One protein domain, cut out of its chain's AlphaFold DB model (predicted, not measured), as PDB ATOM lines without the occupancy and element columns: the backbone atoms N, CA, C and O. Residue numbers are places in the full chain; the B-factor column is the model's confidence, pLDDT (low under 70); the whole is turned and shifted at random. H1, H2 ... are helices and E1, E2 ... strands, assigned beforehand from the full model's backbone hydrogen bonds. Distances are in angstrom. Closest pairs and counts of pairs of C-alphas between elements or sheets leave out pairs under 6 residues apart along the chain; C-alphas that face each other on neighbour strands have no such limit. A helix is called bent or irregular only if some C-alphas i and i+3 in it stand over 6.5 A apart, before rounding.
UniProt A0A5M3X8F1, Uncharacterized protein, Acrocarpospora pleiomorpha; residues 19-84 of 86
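What this domain is: This is residues 19 to 84 of the 86 residues of an uncharacterized protein of Acrocarpospora pleiomorpha (UniProt A0A5M3X8F1). A small two-strand hairpin, E1 and E2, reaches to one side from the place where two long helices, H1 and H2, come together almost end to end in one long line with a shallow corner. The far parts of this line, residues 19 to 31 in H1 and residues 73 to 84, of which 73 to 82 belong to H2, stick out at its two ends and make the length. The printed part has 66 residues, with two named helices and two named strands in the order H1, E1, E2, H2; the sheet, E1 - E2, is antiparallel and the class is mostly helix. The whole is only just extended, close to loose, with a radius of gyration of the C-alphas of 16.6 A, and it is flat, spanning 56 by 32 by 14 A.

How they stand to each other: Look first at E1, residues 46 to 49, and E2, residues 55 to 58, an antiparallel hairpin with 150 degrees between the directions. The C-alphas of Lys 47 and Ile 57 face each other at 4.8 A. Across the pair, N 48 and O 56 are within hydrogen-bond range at 3.0 A, and N 56 and O 48 at 2.9 A. H1, residues 19 to 41, is only just apart from E2, their closest C-alphas being 8.2 A apart. H2, residues 62 to 82, is apart from E1. H1 and H2 only just touch, with 3 pairs of C-alphas within 8 A, through residues 35 to 39 of H1 and 62 to 65 of H2 alone. Their closest C-alphas, those of Cys 39 and Ile 65, are 7.5 A apart. The two helices run the same way at a shallow tilt of 28 degrees, with their centres 25.0 A apart. In H2 every O i to N i+4 pair is within hydrogen-bond range, and in H1 18 of 19 are.

Where its parts are: Find C-alpha 46 at (164.564, 118.327, 148.452), where E1 begins; it ends at Pro 49. E2 runs back from Thr 55 to Ser 58. For H1, start at C-alpha 19 at (157.296, 109.123, 116.286); from there the helix runs 34.6 A to Ile 41. H2 runs 30.6 A from Asp 62 to C-alpha 82 at (139.263, 127.862, 165.885). Neither helix is bent.

The domain as a whole: Go to Gly 19 and Ser 84 for the two C-alphas farthest apart, 57.7 A. The printed part has no cut, and the links H1 to E1, E1 to E2 and E2 to H2 are tight. The mean pLDDT of the printed part is 86.5; look for values under 70 at residues 19 to 24 and 83 to 84 of the model.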
ATOM      1  N   GLY A  19     158.146 107.936 116.128       51.41
ATOM      2  CA  GLY A  19     157.296 109.123 116.286       51.41
ATOM      3  C   GLY A  19     156.535 109.222 117.616       51.41
ATOM      4  O   GLY A  19     156.336 110.325 118.115       51.41
ATOM      5  N   ILE A  20     156.162 108.102 118.247       53.44
ATOM      6  CA  ILE A  20     155.403 108.117 119.516       53.44
ATOM      7  C   ILE A  20     156.329 108.462 120.698       53.44
ATOM      8  O   ILE A  20     155.925 109.118 121.662       53.44
ATOM      9  N   GLY A  21     157.605 108.078 120.607       55.38
ATOM     10  CA  GLY A  21     158.603 108.306 121.656       55.38
ATOM     11  C   GLY A  21     158.993 109.776 121.853       55.38
ATOM     12  O   GLY A  21     159.403 110.152 122.946       55.38
ATOM     13  N   LEU A  22     158.869 110.623 120.827       58.47
ATOM     14  CA  LEU A  22     159.208 112.051 120.915       58.47
ATOM     15  C   LEU A  22     158.086 112.878 121.556       58.47
ATOM     16  O   LEU A  22     158.360 113.684 122.443       58.47
ATOM     17  N   ALA A  23     156.829 112.633 121.174       61.16
ATOM     18  CA  ALA A  23     155.672 113.320 121.757       61.16
ATOM     19  C   ALA A  23     155.510 113.006 123.254       61.16
ATOM     20  O   ALA A  23     155.267 113.889 124.074       61.16
ATOM     21  N   THR A  24     155.730 111.745 123.631       69.69
ATOM     22  CA  THR A  24     155.675 111.306 125.032       69.69
ATOM     23  C   THR A  24     156.796 111.907 125.884       69.69
ATOM     24  O   THR A  24     156.549 112.246 127.037       69.69
ATOM     25  N   ARG A  25     158.001 112.123 125.334       71.69
ATOM     26  CA  ARG A  25     159.104 112.794 126.053       71.69
ATOM     27  C   ARG A  25     158.791 114.246 126.412       71.69
ATOM     28  O   ARG A  25     159.141 114.662 127.513       71.69
ATOM     29  N   GLY A  26     158.134 114.992 125.520       78.00
ATOM     30  CA  GLY A  26     157.704 116.369 125.799       78.00
ATOM     31  C   GLY A  26     156.744 116.428 126.989       78.00
ATOM     32  O   GLY A  26     157.013 117.114 127.970       78.00
ATOM     33  N   ILE A  27     155.708 115.588 126.956       85.12
ATOM     34  CA  ILE A  27     154.697 115.497 128.019       85.12
ATOM     35  C   ILE A  27     155.317 115.067 129.357       85.12
ATOM     36  O   ILE A  27     154.993 115.625 130.401       85.12
ATOM     37  N   GLN A  28     156.231 114.090 129.351       85.44
ATOM     38  CA  GLN A  28     156.902 113.642 130.578       85.44
ATOM     39  C   GLN A  28     157.771 114.740 131.197       85.44
ATOM     40  O   GLN A  28     157.829 114.858 132.422       85.44
ATOM     41  N   ARG A  29     158.423 115.560 130.365       87.50
ATOM     42  CA  ARG A  29     159.201 116.702 130.841       87.50
ATOM     43  C   ARG A  29     158.301 117.765 131.468       87.50
ATOM     44  O   ARG A  29     158.557 118.153 132.602       87.50
ATOM     45  N   GLU A  30     157.251 118.189 130.769       90.31
ATOM     46  CA  GLU A  30     156.296 119.185 131.276       90.31
ATOM     47  C   GLU A  30     155.646 118.727 132.589       90.31
ATOM     48  O   GLU A  30     155.541 119.495 133.544       90.31
ATOM     49  N   LEU A  31     155.286 117.443 132.682       89.81
ATOM     50  CA  LEU A  31     154.746 116.855 133.904       89.81
ATOM     51  C   LEU A  31     155.774 116.843 135.047       89.81
ATOM     52  O   LEU A  31     155.428 117.122 136.195       89.81
ATOM     53  N   GLY A  32     157.038 116.539 134.749       89.06
ATOM     54  CA  GLY A  32     158.131 116.627 135.716       89.06
ATOM     55  C   GLY A  32     158.346 118.054 136.232       89.06
ATOM     56  O   GLY A  32     158.476 118.256 137.439       89.06
ATOM     57  N   GLU A  33     158.319 119.045 135.339       91.12
ATOM     58  CA  GLU A  33     158.437 120.467 135.685       91.12
ATOM     59  C   GLU A  33     157.261 120.936 136.553       91.12
ATOM     60  O   GLU A  33     157.475 121.583 137.582       91.12
ATOM     61  N   LEU A  34     156.031 120.531 136.219       92.38
ATOM     62  CA  LEU A  34     154.842 120.812 137.027       92.38
ATOM     63  C   LEU A  34     154.959 120.222 138.440       92.38
ATOM     64  O   LEU A  34     154.711 120.920 139.425       92.38
ATOM     65  N   ARG A  35     155.370 118.952 138.563       92.56
ATOM     66  CA  ARG A  35     155.577 118.306 139.872       92.56
ATOM     67  C   ARG A  35     156.637 119.024 140.696       92.56
ATOM     68  O   ARG A  35     156.436 119.232 141.892       92.56
ATOM     69  N   ALA A  36     157.740 119.431 140.071       91.25
ATOM     70  CA  ALA A  36     158.798 120.175 140.743       91.25
ATOM     71  C   ALA A  36     158.299 121.530 141.260       91.25
ATOM     72  O   ALA A  36     158.544 121.863 142.422       91.25
ATOM     73  N   ALA A  37     157.547 122.273 140.442       92.38
ATOM     74  CA  ALA A  37     156.952 123.548 140.836       92.38
ATOM     75  C   ALA A  37     155.969 123.386 142.010       92.38
ATOM     76  O   ALA A  37     156.044 124.131 142.987       92.38
ATOM     77  N   LEU A  38     155.102 122.368 141.970       93.75
ATOM     78  CA  LEU A  38     154.186 122.065 143.074       93.75
ATOM     79  C   LEU A  38     154.937 121.691 144.354       93.75
ATOM     80  O   LEU A  38     154.621 122.209 145.422       93.75
ATOM     81  N   CYS A  39     155.961 120.838 144.266       94.19
ATOM     82  CA  CYS A  39     156.768 120.466 145.429       94.19
ATOM     83  C   CYS A  39     157.504 121.668 146.030       94.19
ATOM     84  O   CYS A  39     157.642 121.739 147.250       94.19
ATOM     85  N   TYR A  40     157.950 122.614 145.199       92.44
ATOM     86  CA  TYR A  40     158.546 123.864 145.665       92.44
ATOM     87  C   TYR A  40     157.536 124.707 146.450       92.44
ATOM     88  O   TYR A  40     157.816 125.081 147.588       92.44
ATOM     89  N   ILE A  41     156.337 124.922 145.897       93.00
ATOM     90  CA  ILE A  41     155.259 125.685 146.552       93.00
ATOM     91  C   ILE A  41     154.826 125.027 147.870       93.00
ATOM     92  O   ILE A  41     154.607 125.710 148.866       93.00
ATOM     93  N   LEU A  42     154.736 123.697 147.899       92.12
ATOM     94  CA  LEU A  42     154.364 122.930 149.092       92.12
ATOM     95  C   LEU A  42     155.495 122.825 150.133       92.12
ATOM     96  O   LEU A  42     155.293 122.215 151.183       92.12
ATOM     97  N   GLY A  43     156.694 123.349 149.855       90.75
ATOM     98  CA  GLY A  43     157.857 123.201 150.736       90.75
ATOM     99  C   GLY A  43     158.345 121.752 150.880       90.75
ATOM    100  O   GLY A  43     158.972 121.401 151.874       90.75
ATOM    101  N   LYS A  44     158.041 120.885 149.906       90.88
ATOM    102  CA  LYS A  44     158.426 119.457 149.862       90.88
ATOM    103  C   LYS A  44     159.590 119.175 148.917       90.88
ATOM    104  O   LYS A  44     159.889 118.028 148.598       90.88
ATOM    105  N   PHE A  45     160.248 120.229 148.471       86.44
ATOM    106  CA  PHE A  45     161.336 120.184 147.519       86.44
ATOM    107  C   PHE A  45     162.668 119.883 148.215       86.44
ATOM    108  O   PHE A  45     163.133 120.679 149.029       86.44
ATOM    109  N   HIS A  46     163.284 118.748 147.880       86.69
ATOM    110  CA  HIS A  46     164.564 118.327 148.452       86.69
ATOM    111  C   HIS A  46     165.653 118.332 147.382       86.69
ATOM    112  O   HIS A  46     165.477 117.783 146.294       86.69
ATOM    113  N   LYS A  47     166.779 118.972 147.706       89.81
ATOM    114  CA  LYS A  47     167.989 119.014 146.883       89.81
ATOM    115  C   LYS A  47     169.104 118.304 147.619       89.81
ATOM    116  O   LYS A  47     169.379 118.636 148.769       89.81
ATOM    117  N   GLU A  48     169.775 117.400 146.930       90.69
ATOM    118  CA  GLU A  48     170.922 116.688 147.476       90.69
ATOM    119  C   GLU A  48     172.020 116.513 146.422       90.69
ATOM    120  O   GLU A  48     171.731 116.500 145.218       90.69
ATOM    121  N   PRO A  49     173.293 116.405 146.843       90.88
ATOM    122  CA  PRO A  49     174.369 116.024 145.945       90.88
ATOM    123  C   PRO A  49     174.082 114.648 145.338       90.88
ATOM    124  O   PRO A  49     173.911 113.656 146.042       90.88
ATOM    125  N   GLY A  50     174.022 114.608 144.017       86.94
ATOM    126  CA  GLY A  50     173.859 113.407 143.221       86.94
ATOM    127  C   GLY A  50     175.196 112.823 142.760       86.94
ATOM    128  O   GLY A  50     176.273 113.391 142.986       86.94
ATOM    129  N   PRO A  51     175.152 111.668 142.081       88.12
ATOM    130  CA  PRO A  51     176.343 111.042 141.530       88.12
ATOM    131  C   PRO A  51     177.037 111.964 140.521       88.12
ATOM    132  O   PRO A  51     176.398 112.752 139.826       88.12
ATOM    133  N   GLN A  52     178.363 111.837 140.429       91.25
ATOM    134  CA  GLN A  52     179.194 112.563 139.458       91.25
ATOM    135  C   GLN A  52     179.121 114.099 139.584       91.25
ATOM    136  O   GLN A  52     179.360 114.813 138.614       91.25
ATOM    137  N   GLY A  53     178.799 114.622 140.774       89.81
ATOM    138  CA  GLY A  53     178.703 116.067 141.013       89.81
ATOM    139  C   GLY A  53     177.426 116.709 140.464       89.81
ATOM    140  O   GLY A  53     177.315 117.934 140.447       89.81
ATOM    141  N   LEU A  54     176.455 115.904 140.024       90.44
ATOM    142  CA  LEU A  54     175.125 116.392 139.675       90.44
ATOM    143  C   LEU A  54     174.354 116.779 140.940       90.44
ATOM    144  O   LEU A  54     174.670 116.330 142.035       90.44
ATOM    145  N   THR A  55     173.324 117.612 140.806       89.62
ATOM    146  CA  THR A  55     172.354 117.845 141.887       89.62
ATOM    147  C   THR A  55     171.111 117.024 141.606       89.62
ATOM    148  O   THR A  55     170.502 117.175 140.546       89.62
ATOM    149  N   THR A  56     170.719 116.182 142.555       89.00
ATOM    150  CA  THR A  56     169.457 115.449 142.490       89.00
ATOM    151  C   THR A  56     168.364 116.294 143.128       89.00
ATOM    152  O   THR A  56     168.543 116.866 144.206       89.00
ATOM    153  N   ILE A  57     167.228 116.389 142.439       87.19
ATOM    154  CA  ILE A  57     166.010 117.003 142.964       87.19
ATOM    155  C   ILE A  57     164.994 115.889 143.172       87.19
ATOM    156  O   ILE A  57     164.564 115.252 142.211       87.19
ATOM    157  N   SER A  58     164.593 115.698 144.422       88.12
ATOM    158  CA  SER A  58     163.569 114.729 144.793       88.12
ATOM    159  C   SER A  58     162.218 115.433 144.867       88.12
ATOM    160  O   SER A  58     162.026 116.377 145.640       88.12
ATOM    161  N   VAL A  59     161.291 114.986 144.018       90.75
ATOM    162  CA  VAL A  59     159.905 115.463 143.951       90.75
ATOM    163  C   VAL A  59     158.964 114.358 144.404       90.75
ATOM    164  O   VAL A  59     159.235 113.174 144.204       90.75
ATOM    165  N   LEU A  60     157.848 114.753 145.003       92.81
ATOM    166  CA  LEU A  60     156.788 113.835 145.384       92.81
ATOM    167  C   LEU A  60     156.109 113.237 144.144       92.81
ATOM    168  O   LEU A  60     155.986 113.885 143.100       92.81
ATOM    169  N   SER A  61     155.614 112.012 144.288       91.75
ATOM    170  CA  SER A  61     154.672 111.421 143.337       91.75
ATOM    171  C   SER A  61     153.326 112.157 143.352       91.75
ATOM    172  O   SER A  61     152.980 112.833 144.321       91.75
ATOM    173  N   ASP A  62     152.510 111.976 142.309       91.88
ATOM    174  CA  ASP A  62     151.181 112.607 142.230       91.88
ATOM    175  C   ASP A  62     150.309 112.266 143.443       91.88
ATOM    176  O   ASP A  62     149.645 113.132 144.012       91.88
ATOM    177  N   GLN A  63     150.339 111.007 143.882       94.50
ATOM    178  CA  GLN A  63     149.564 110.553 145.033       94.50
ATOM    179  C   GLN A  63     150.015 111.236 146.331       94.50
ATOM    180  O   GLN A  63     149.179 111.610 147.156       94.50
ATOM    181  N   GLU A  64     151.322 111.427 146.509       94.88
ATOM    182  CA  GLU A  64     151.878 112.143 147.657       94.88
ATOM    183  C   GLU A  64     151.543 113.635 147.611       94.88
ATOM    184  O   GLU A  64     151.170 114.198 148.642       94.88
ATOM    185  N   ILE A  65     151.572 114.255 146.426       94.12
ATOM    186  CA  ILE A  65     151.130 115.641 146.220       94.12
ATOM    187  C   ILE A  65     149.658 115.787 146.631       94.12
ATOM    188  O   ILE A  65     149.328 116.651 147.444       94.12
ATOM    189  N   PHE A  66     148.769 114.914 146.147       95.31
ATOM    190  CA  PHE A  66     147.350 114.954 146.522       95.31
ATOM    191  C   PHE A  66     147.131 114.749 148.021       95.31
ATOM    192  O   PHE A  66     146.287 115.419 148.623       95.31
ATOM    193  N   LYS A  67     147.879 113.829 148.638       96.75
ATOM    194  CA  LYS A  67     147.808 113.584 150.081       96.75
ATOM    195  C   LYS A  67     148.225 114.823 150.872       96.75
ATOM    196  O   LYS A  67     147.545 115.176 151.835       96.75
ATOM    197  N   GLU A  68     149.290 115.497 150.449       95.00
ATOM    198  CA  GLU A  68     149.774 116.702 151.117       95.00
ATOM    199  C   GLU A  68     148.794 117.869 150.970       95.00
ATOM    200  O   GLU A  68     148.486 118.531 151.959       95.00
ATOM    201  N   ILE A  69     148.213 118.066 149.783       94.38
ATOM    202  CA  ILE A  69     147.172 119.082 149.564       94.38
ATOM    203  C   ILE A  69     145.962 118.826 150.471       94.38
ATOM    204  O   ILE A  69     145.465 119.752 151.112       94.38
ATOM    205  N   ARG A  70     145.499 117.571 150.585       96.12
ATOM    206  CA  ARG A  70     144.398 117.217 151.501       96.12
ATOM    207  C   ARG A  70     144.754 117.513 152.956       96.12
ATOM    208  O   ARG A  70     143.937 118.091 153.663       96.12
ATOM    209  N   ARG A  71     145.971 117.165 153.390       95.81
ATOM    210  CA  ARG A  71     146.460 117.456 154.746       95.81
ATOM    211  C   ARG A  71     146.434 118.957 155.035       95.81
ATOM    212  O   ARG A  71     145.925 119.362 156.077       95.81
ATOM    213  N   LEU A  72     146.957 119.774 154.119       94.94
ATOM    214  CA  LEU A  72     146.975 121.231 154.257       94.94
ATOM    215  C   LEU A  72     145.565 121.816 154.311       94.94
ATOM    216  O   LEU A  72     145.299 122.670 155.151       94.94
ATOM    217  N   ARG A  73     144.647 121.308 153.484       95.44
ATOM    218  CA  ARG A  73     143.239 121.712 153.511       95.44
ATOM    219  C   ARG A  73     142.587 121.431 154.863       95.44
ATOM    220  O   ARG A  73     141.971 122.323 155.426       95.44
ATOM    221  N   THR A  74     142.766 120.232 155.414       94.94
ATOM    222  CA  THR A  74     142.221 119.887 156.737       94.94
ATOM    223  C   THR A  74     142.771 120.793 157.839       94.94
ATOM    224  O   THR A  74     142.034 121.173 158.747       94.94
ATOM    225  N   ILE A  75     144.053 121.164 157.762       94.31
ATOM    226  CA  ILE A  75     144.661 122.111 158.706       94.31
ATOM    227  C   ILE A  75     144.039 123.498 158.544       94.31
ATOM    228  O   ILE A  75     143.630 124.080 159.544       94.31
ATOM    229  N   ALA A  76     143.915 124.004 157.316       92.75
ATOM    230  CA  ALA A  76     143.306 125.305 157.040       92.75
ATOM    231  C   ALA A  76     141.855 125.378 157.548       92.75
ATOM    232  O   ALA A  76     141.519 126.270 158.319       92.75
ATOM    233  N   GLU A  77     141.035 124.371 157.234       94.50
ATOM    234  CA  GLU A  77     139.652 124.256 157.719       94.50
ATOM    235  C   GLU A  77     139.575 124.142 159.254       94.50
ATOM    236  O   GLU A  77     138.585 124.525 159.878       94.50
ATOM    237  N   SER A  78     140.597 123.576 159.905       90.56
ATOM    238  CA  SER A  78     140.684 123.576 161.368       90.56
ATOM    239  C   SER A  78     141.007 124.970 161.904       90.56
ATOM    240  O   SER A  78     140.363 125.407 162.853       90.56
ATOM    241  N   VAL A  79     141.969 125.675 161.306       91.00
ATOM    242  CA  VAL A  79     142.369 127.028 161.724       91.00
ATOM    243  C   VAL A  79     141.212 128.014 161.585       91.00
ATOM    244  O   VAL A  79     140.952 128.761 162.521       91.00
ATOM    245  N   GLU A  80     140.463 127.973 160.482       86.62
ATOM    246  CA  GLU A  80     139.283 128.830 160.278       86.62
ATOM    247  C   GLU A  80     138.221 128.625 161.366       86.62
ATOM    248  O   GLU A  80     137.641 129.588 161.867       86.62
ATOM    249  N   ARG A  81     138.003 127.372 161.785       80.50
ATOM    250  CA  ARG A  81     137.037 127.043 162.843       80.50
ATOM    251  C   ARG A  81     137.466 127.534 164.225       80.50
ATOM    252  O   ARG A  81     136.617 128.019 164.958       80.50
ATOM    253  N   HIS A  82     138.753 127.441 164.568       70.44
ATOM    254  CA  HIS A  82     139.263 127.862 165.885       70.44
ATOM    255  C   HIS A  82     139.586 129.364 165.953       70.44
ATOM    256  O   HIS A  82     139.608 129.935 167.035       70.44
ATOM    257  N   GLY A  83     139.827 130.023 164.817       60.31
ATOM    258  CA  GLY A  83     139.993 131.481 164.736       60.31
ATOM    259  C   GLY A  83     138.674 132.264 164.733       60.31
ATOM    260  O   GLY A  83     138.703 133.490 164.705       60.31
ATOM    261  N   SER A  84     137.535 131.564 164.737       59.53
ATOM    262  CA  SER A  84     136.183 132.139 164.762       59.53
ATOM    263  C   SER A  84     135.508 132.043 166.141       59.53
ATOM    264  O   SER A  84     134.338 132.405 166.262       59.53
TER     265      SER A  84